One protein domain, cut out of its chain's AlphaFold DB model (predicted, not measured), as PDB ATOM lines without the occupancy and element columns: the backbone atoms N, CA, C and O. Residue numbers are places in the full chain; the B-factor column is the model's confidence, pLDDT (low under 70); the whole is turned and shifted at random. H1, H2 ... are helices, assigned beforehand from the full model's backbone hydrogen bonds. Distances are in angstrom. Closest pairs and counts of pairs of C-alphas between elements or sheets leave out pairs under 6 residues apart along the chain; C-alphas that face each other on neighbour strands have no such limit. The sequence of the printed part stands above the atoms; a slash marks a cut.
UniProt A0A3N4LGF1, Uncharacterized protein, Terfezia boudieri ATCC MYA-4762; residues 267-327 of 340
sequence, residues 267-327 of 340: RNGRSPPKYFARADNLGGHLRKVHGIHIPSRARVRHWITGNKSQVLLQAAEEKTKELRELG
ATOM      1  N   ARG A 267      17.803   0.480 -32.686       80.50
ATOM      2  CA  ARG A 267      17.920  -0.297 -33.936       80.50
ATOM      3  C   ARG A 267      18.505  -1.695 -33.720       80.50
ATOM      4  O   ARG A 267      18.156  -2.600 -34.479       80.50
ATOM      5  N   ASN A 268      19.344  -1.864 -32.698       80.19
ATOM      6  CA  ASN A 268      19.933  -3.150 -32.331       80.19
ATOM      7  C   ASN A 268      18.951  -4.034 -31.544       80.19
ATOM      8  O   ASN A 268      19.076  -5.252 -31.588       80.19
ATOM      9  N   GLY A 269      17.979  -3.433 -30.848       72.38
ATOM     10  CA  GLY A 269      16.975  -4.144 -30.046       72.38
ATOM     11  C   GLY A 269      15.729  -4.605 -30.812       72.38
ATOM     12  O   GLY A 269      14.891  -5.294 -30.237       72.38
ATOM     13  N   ARG A 270      15.573  -4.237 -32.092       73.56
ATOM     14  CA  ARG A 270      14.464  -4.730 -32.929       73.56
ATOM     15  C   ARG A 270      14.695  -6.200 -33.306       73.56
ATOM     16  O   ARG A 270      15.832  -6.603 -33.520       73.56
ATOM     17  N   SER A 271      13.621  -6.978 -33.439       67.69
ATOM     18  CA  SER A 271      13.665  -8.340 -33.986       67.69
ATOM     19  C   SER A 271      12.897  -8.386 -35.317       67.69
ATOM     20  O   SER A 271      11.688  -8.154 -35.304       67.69
ATOM     21  N   PRO A 272      13.560  -8.628 -36.466       68.31
ATOM     22  CA  PRO A 272      15.002  -8.833 -36.622       68.31
ATOM     23  C   PRO A 272      15.819  -7.530 -36.451       68.31
ATOM     24  O   PRO A 272      15.303  -6.439 -36.732       68.31
ATOM     25  N   PRO A 273      17.097  -7.616 -36.025       67.12
ATOM     26  CA  PRO A 273      17.953  -6.442 -35.858       67.12
ATOM     27  C   PRO A 273      18.149  -5.689 -37.175       67.12
ATOM     28  O   PRO A 273      18.350  -6.293 -38.233       67.12
ATOM     29  N   LYS A 274      18.113  -4.350 -37.124       75.44
ATOM     30  CA  LYS A 274      18.337  -3.514 -38.312       75.44
ATOM     31  C   LYS A 274      19.823  -3.196 -38.460       75.44
ATOM     32  O   LYS A 274      20.369  -2.395 -37.706       75.44
ATOM     33  N   TYR A 275      20.445  -3.777 -39.481       79.38
ATOM     34  CA  TYR A 275      21.851  -3.549 -39.815       79.38
ATOM     35  C   TYR A 275      22.036  -2.429 -40.846       79.38
ATOM     36  O   TYR A 275      21.171  -2.172 -41.685       79.38
ATOM     37  N   PHE A 276      23.196  -1.777 -40.812       79.06
ATOM     38  CA  PHE A 276      23.597  -0.792 -41.810       79.06
ATOM     39  C   PHE A 276      24.339  -1.480 -42.954       79.06
ATOM     40  O   PHE A 276      25.420  -2.028 -42.750       79.06
ATOM     41  N   ALA A 277      23.787  -1.409 -44.167       68.12
ATOM     42  CA  ALA A 277      24.450  -1.934 -45.361       68.12
ATOM     43  C   ALA A 277      25.756  -1.178 -45.680       68.12
ATOM     44  O   ALA A 277      26.755  -1.791 -46.030       68.12
ATOM     45  N   ARG A 278      25.775   0.151 -45.482       70.81
ATOM     46  CA  ARG A 278      26.927   1.023 -45.777       70.81
ATOM     47  C   ARG A 278      27.487   1.695 -44.527       70.81
ATOM     48  O   ARG A 278      26.737   2.101 -43.638       70.81
ATOM     49  N   ALA A 279      28.809   1.860 -44.492       68.00
ATOM     50  CA  ALA A 279      29.517   2.492 -43.379       68.00
ATOM     51  C   ALA A 279      29.180   3.990 -43.229       68.00
ATOM     52  O   ALA A 279      29.083   4.480 -42.106       68.00
ATOM     53  N   ASP A 280      28.903   4.693 -44.327       67.62
ATOM     54  CA  ASP A 280      28.528   6.116 -44.291       67.62
ATOM     55  C   ASP A 280      27.148   6.330 -43.658       67.62
ATOM     56  O   ASP A 280      26.940   7.270 -42.889       67.62
ATOM     57  N   ASN A 281      26.224   5.388 -43.876       81.56
ATOM     58  CA  ASN A 281      24.914   5.392 -43.222       81.56
ATOM     59  C   ASN A 281      25.042   5.168 -41.709       81.56
ATOM     60  O   ASN A 281      24.284   5.753 -40.932       81.56
ATOM     61  N   LEU A 282      26.012   4.351 -41.286       83.56
ATOM     62  CA  LEU A 282      26.341   4.172 -39.874       83.56
ATOM     63  C   LEU A 282      26.941   5.456 -39.281       83.56
ATOM     64  O   LEU A 282      26.524   5.872 -38.203       83.56
ATOM     65  N   GLY A 283      27.853   6.125 -39.992       82.50
ATOM     66  CA  GLY A 283      28.417   7.405 -39.553       82.50
ATOM     67  C   GLY A 283      27.358   8.503 -39.410       82.50
ATOM     68  O   GLY A 283      27.311   9.199 -38.395       82.50
ATOM     69  N   GLY A 284      26.442   8.606 -40.378       83.00
ATOM     70  CA  GLY A 284      25.305   9.525 -40.310       83.00
ATOM     71  C   GLY A 284      24.355   9.216 -39.147       83.00
ATOM     72  O   GLY A 284      23.893  10.132 -38.469       83.00
ATOM     73  N   HIS A 285      24.099   7.936 -38.875       86.38
ATOM     74  CA  HIS A 285      23.297   7.516 -37.727       86.38
ATOM     75  C   HIS A 285      23.957   7.861 -36.391       86.38
ATOM     76  O   HIS A 285      23.298   8.436 -35.530       86.38
ATOM     77  N   LEU A 286      25.248   7.564 -36.232       85.56
ATOM     78  CA  LEU A 286      26.002   7.872 -35.015       85.56
ATOM     79  C   LEU A 286      25.988   9.372 -34.705       85.56
ATOM     80  O   LEU A 286      25.777   9.757 -33.557       85.56
ATOM     81  N   ARG A 287      26.098  10.216 -35.735       84.38
ATOM     82  CA  ARG A 287      25.981  11.670 -35.585       84.38
ATOM     83  C   ARG A 287      24.577  12.105 -35.168       84.38
ATOM     84  O   ARG A 287      24.443  12.883 -34.233       84.38
ATOM     85  N   LYS A 288      23.540  11.629 -35.863       82.56
ATOM     86  CA  LYS A 288      22.158  12.102 -35.666       82.56
ATOM     87  C   LYS A 288      21.508  11.567 -34.393       82.56
ATOM     88  O   LYS A 288      20.795  12.304 -33.731       82.56
ATOM     89  N   VAL A 289      21.722  10.291 -34.081       82.81
ATOM     90  CA  VAL A 289      21.032   9.605 -32.976       82.81
ATOM     91  C   VAL A 289      21.839   9.674 -31.689       82.81
ATOM     92  O   VAL A 289      21.270   9.871 -30.623       82.81
ATOM     93  N   HIS A 290      23.163   9.547 -31.785       82.88
ATOM     94  CA  HIS A 290      24.031   9.454 -30.611       82.88
ATOM     95  C   HIS A 290      24.923  10.688 -30.416       82.88
ATOM     96  O   HIS A 290      25.689  10.742 -29.459       82.88
ATOM     97  N   GLY A 291      24.843  11.689 -31.302       80.25
ATOM     98  CA  GLY A 291      25.653  12.908 -31.216       80.25
ATOM     99  C   GLY A 291      27.151  12.685 -31.455       80.25
ATOM    100  O   GLY A 291      27.953  13.567 -31.165       80.25
ATOM    101  N   ILE A 292      27.552  11.521 -31.976       84.06
ATOM    102  CA  ILE A 292      28.963  11.174 -32.160       84.06
ATOM    103  C   ILE A 292      29.461  11.729 -33.488       84.06
ATOM    104  O   ILE A 292      29.035  11.308 -34.569       84.06
ATOM    105  N   HIS A 293      30.413  12.656 -33.417       83.00
ATOM    106  CA  HIS A 293      31.029  13.225 -34.604       83.00
ATOM    107  C   HIS A 293      32.230  12.389 -35.069       83.00
ATOM    108  O   HIS A 293      33.290  12.396 -34.448       83.00
ATOM    109  N   ILE A 294      32.084  11.715 -36.213       80.94
ATOM    110  CA  ILE A 294      33.195  11.035 -36.893       80.94
ATOM    111  C   ILE A 294      33.856  12.015 -37.879       80.94
ATOM    112  O   ILE A 294      33.138  12.627 -38.680       80.94
ATOM    113  N   PRO A 295      35.194  12.182 -37.857       80.00
ATOM    114  CA  PRO A 295      35.910  13.008 -38.829       80.00
ATOM    115  C   PRO A 295      35.691  12.529 -40.271       80.00
ATOM    116  O   PRO A 295      35.803  11.339 -40.548       80.00
ATOM    117  N   SER A 296      35.458  13.450 -41.214       69.94
ATOM    118  CA  SER A 296      35.069  13.132 -42.603       69.94
ATOM    119  C   SER A 296      36.090  12.300 -43.392       69.94
ATOM    120  O   SER A 296      35.734  11.671 -44.380       69.94
ATOM    121  N   ARG A 297      37.362  12.295 -42.974       73.25
ATOM    122  CA  ARG A 297      38.436  11.504 -43.606       73.25
ATOM    123  C   ARG A 297      38.662  10.144 -42.938       73.25
ATOM    124  O   ARG A 297      39.455   9.347 -43.430       73.25
ATOM    125  N   ALA A 298      38.000   9.873 -41.814       74.69
ATOM    126  CA  ALA A 298      38.170   8.627 -41.088       74.69
ATOM    127  C   ALA A 298      37.246   7.546 -41.661       74.69
ATOM    128  O   ALA A 298      36.035   7.732 -41.776       74.69
ATOM    129  N   ARG A 299      37.802   6.368 -41.961       79.81
ATOM    130  CA  ARG A 299      36.986   5.193 -42.294       79.81
ATOM    131  C   ARG A 299      36.162   4.802 -41.067       79.81
ATOM    132  O   ARG A 299      36.736   4.358 -40.076       79.81
ATOM    133  N   VAL A 300      34.834   4.907 -41.145       77.50
ATOM    134  CA  VAL A 300      33.905   4.715 -40.009       77.50
ATOM    135  C   VAL A 300      34.170   3.420 -39.234       77.50
ATOM    136  O   VAL A 300      34.283   3.452 -38.013       77.50
ATOM    137  N   ARG A 301      34.352   2.279 -39.918       75.25
ATOM    138  CA  ARG A 301      34.651   0.991 -39.253       75.25
ATOM    139  C   ARG A 301      35.973   1.019 -38.473       75.25
ATOM    140  O   ARG A 301      36.054   0.467 -37.375       75.25
ATOM    141  N   HIS A 302      36.996   1.654 -39.039       77.38
ATOM    142  CA  HIS A 302      38.326   1.748 -38.437       77.38
ATOM    143  C   HIS A 302      38.315   2.718 -37.251       77.38
ATOM    144  O   HIS A 302      38.824   2.391 -36.184       77.38
ATOM    145  N   TRP A 303      37.625   3.851 -37.407       82.81
ATOM    146  CA  TRP A 303      37.406   4.818 -36.337       82.81
ATOM    147  C   TRP A 303      36.673   4.181 -35.158       82.81
ATOM    148  O   TRP A 303      37.167   4.244 -34.039       82.81
ATOM    149  N   ILE A 304      35.561   3.479 -35.400       81.00
ATOM    150  CA  ILE A 304      34.829   2.776 -34.337       81.00
ATOM    151  C   ILE A 304      35.758   1.800 -33.622       81.00
ATOM    152  O   ILE A 304      35.815   1.810 -32.402       81.00
ATOM    153  N   THR A 305      36.513   0.982 -34.360       76.75
ATOM    154  CA  THR A 305      37.388  -0.037 -33.761       76.75
ATOM    155  C   THR A 305      38.491   0.579 -32.900       76.75
ATOM    156  O   THR A 305      38.719   0.085 -31.802       76.75
ATOM    157  N   GLY A 306      39.092   1.688 -33.338       75.81
ATOM    158  CA  GLY A 306      40.082   2.436 -32.554       75.81
ATOM    159  C   GLY A 306      39.503   3.207 -31.361       75.81
ATOM    160  O   GLY A 306      40.254   3.624 -30.488       75.81
ATOM    161  N   ASN A 307      38.178   3.376 -31.298       72.94
ATOM    162  CA  ASN A 307      37.484   4.101 -30.230       72.94
ATOM    163  C   ASN A 307      36.552   3.198 -29.397       72.94
ATOM    164  O   ASN A 307      35.853   3.698 -28.520       72.94
ATOM    165  N   LYS A 308      36.549   1.873 -29.626       62.31
ATOM    166  CA  LYS A 308      35.683   0.885 -28.940       62.31
ATOM    167  C   LYS A 308      35.818   0.901 -27.417       62.31
ATOM    168  O   LYS A 308      34.849   0.614 -26.726       62.31
ATOM    169  N   SER A 309      37.011   1.205 -26.920       54.97
ATOM    170  CA  SER A 309      37.348   1.296 -25.497       54.97
ATOM    171  C   SER A 309      37.316   2.727 -24.955       54.97
ATOM    172  O   SER A 309      37.587   2.929 -23.775       54.97
ATOM    173  N   GLN A 310      37.023   3.727 -25.791       61.34
ATOM    174  CA  GLN A 310      37.072   5.120 -25.370       61.34
ATOM    175  C   GLN A 310      35.762   5.591 -24.735       61.34
ATOM    176  O   GLN A 310      34.661   5.213 -25.146       61.34
ATOM    177  N   VAL A 311      35.931   6.523 -23.792       65.19
ATOM    178  CA  VAL A 311      34.908   7.276 -23.046       65.19
ATOM    179  C   VAL A 311      33.762   7.764 -23.936       65.19
ATOM    180  O   VAL A 311      32.627   7.811 -23.493       65.19
ATOM    181  N   LEU A 312      34.015   8.072 -25.210       69.62
ATOM    182  CA  LEU A 312      33.003   8.583 -26.138       69.62
ATOM    183  C   LEU A 312      31.874   7.587 -26.444       69.62
ATOM    184  O   LEU A 312      30.711   7.985 -26.474       69.62
ATOM    185  N   LEU A 313      32.189   6.308 -26.679       73.25
ATOM    186  CA  LEU A 313      31.151   5.307 -26.953       73.25
ATOM    187  C   LEU A 313      30.424   4.897 -25.671       73.25
ATOM    188  O   LEU A 313      29.218   4.679 -25.719       73.25
ATOM    189  N   GLN A 314      31.124   4.861 -24.534       76.94
ATOM    190  CA  GLN A 314      30.516   4.609 -23.225       76.94
ATOM    191  C   GLN A 314      29.605   5.759 -22.778       76.94
ATOM    192  O   GLN A 314      28.464   5.512 -22.417       76.94
ATOM    193  N   ALA A 315      30.038   7.013 -22.904       76.88
ATOM    194  CA  ALA A 315      29.215   8.180 -22.585       76.88
ATOM    195  C   ALA A 315      27.974   8.266 -23.486       76.88
ATOM    196  O   ALA A 315      26.890   8.634 -23.038       76.88
ATOM    197  N   ALA A 316      28.099   7.892 -24.763       76.75
ATOM    198  CA  ALA A 316      26.951   7.808 -25.657       76.75
ATOM    199  C   ALA A 316      25.996   6.661 -25.283       76.75
ATOM    200  O   ALA A 316      24.783   6.812 -25.423       76.75
ATOM    201  N   GLU A 317      26.520   5.534 -24.800       80.06
ATOM    202  CA  GLU A 317      25.742   4.409 -24.270       80.06
ATOM    203  C   GLU A 317      24.969   4.816 -23.006       80.06
ATOM    204  O   GLU A 317      23.758   4.614 -22.940       80.06
ATOM    205  N   GLU A 318      25.638   5.455 -22.045       80.69
ATOM    206  CA  GLU A 318      25.042   5.960 -20.801       80.69
ATOM    207  C   GLU A 318      23.962   7.003 -21.082       80.69
ATOM    208  O   GLU A 318      22.840   6.868 -20.602       80.69
ATOM    209  N   LYS A 319      24.244   7.968 -21.962       80.50
ATOM    210  CA  LYS A 319      23.257   8.962 -22.393       80.50
ATOM    211  C   LYS A 319      22.061   8.322 -23.099       80.50
ATOM    212  O   LYS A 319      20.923   8.735 -22.902       80.50
ATOM    213  N   THR A 320      22.293   7.310 -23.938       76.62
ATOM    214  CA  THR A 320      21.199   6.595 -24.619       76.62
ATOM    215  C   THR A 320      20.339   5.826 -23.612       76.62
ATOM    216  O   THR A 320      19.119   5.770 -23.765       76.62
ATOM    217  N   LYS A 321      20.959   5.261 -22.571       78.88
ATOM    218  CA  LYS A 321      20.268   4.587 -21.469       78.88
ATOM    219  C   LYS A 321      19.429   5.570 -20.647       78.88
ATOM    220  O   LYS A 321      18.244   5.314 -20.466       78.88
ATOM    221  N   GLU A 322      20.001   6.702 -20.245       80.62
ATOM    222  CA  GLU A 322      19.309   7.765 -19.503       80.62
ATOM    223  C   GLU A 322      18.088   8.286 -20.276       80.62
ATOM    224  O   GLU A 322      16.980   8.333 -19.752       80.62
ATOM    225  N   LEU A 323      18.244   8.582 -21.572       75.62
ATOM    226  CA  LEU A 323      17.135   9.051 -22.413       75.62
ATOM    227  C   LEU A 323      16.014   8.014 -22.578       75.62
ATOM    228  O   LEU A 323      14.855   8.390 -22.760       75.62
ATOM    229  N   ARG A 324      16.342   6.716 -22.530       72.38
ATOM    230  CA  ARG A 324      15.342   5.639 -22.529       72.38
ATOM    231  C   ARG A 324      14.620   5.556 -21.184       72.38
ATOM    232  O   ARG A 324      13.408   5.380 -21.177       72.38
ATOM    233  N   GLU A 325      15.342   5.670 -20.073       78.25
ATOM    234  CA  GLU A 325      14.755   5.665 -18.724       78.25
ATOM    235  C   GLU A 325      13.821   6.864 -18.507       78.25
ATOM    236  O   GLU A 325      12.769   6.719 -17.894       78.25
ATOM    237  N   LEU A 326      14.151   8.016 -19.097       78.56
ATOM    238  CA  LEU A 326      13.309   9.215 -19.100       78.56
ATOM    239  C   LEU A 326      12.114   9.142 -20.071       78.56
ATOM    240  O   LEU A 326      11.330  10.084 -20.137       78.56
ATOM    241  N   GLY A 327      11.976   8.066 -20.855       71.88
ATOM    242  CA  GLY A 327      10.885   7.896 -21.824       71.88
ATOM    243  C   GLY A 327      10.952   8.816 -23.052       71.88
ATOM    244  O   GLY A 327      10.036   8.801 -23.865       71.88
TER     245      GLY A 327
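What this domain is: This is residues 267 to 327 of the 340 residues of an uncharacterized protein of Terfezia boudieri ATCC MYA-4762 (UniProt A0A3N4LGF1). H1 and H2 make a V that begins where their first residues meet, and H3, the longest helix, crosses its open end, with residues 321 to 327 sticking out. Before H1, an arm without a named element, residues 267 to 278, sticks out with residues 268 to 274. The printed part has 61 residues, with three named helices in the order H1, H2, H3 and no named strand: all helix. It is only just compact, close to loose, with a radius of gyration of the C-alphas of 12.3 A, and spans 35 by 28 by 19 A.

Where its parts are: H1 is residues 279 to 290, 15.5 A long, from C-alpha 279 at (29.517, 2.492, -43.379). H2 is residues 300 to 307, 10.4 A. H3 is residues 311 to 325, 20.7 A, to C-alpha 325 at (14.755, 5.665, -18.724).

How they stand to each other: H1 touches H2 with residues 279 to 283 alone, at a steep tilt of 55 degrees, the same way; the closest C-alphas, of Ala 279 and Val 300, are 6.0 A apart. H3 is close to H1 but not clearly touching, closest C-alphas His 290 and Ala 316, 6.0 A. In H1, H2 and H3 every O i to N i+4 pair is within hydrogen-bond range.

The domain as a whole: The printed part has no cut and no long link. pLDDT is under 70 in 12 residues, among them 308 to 312.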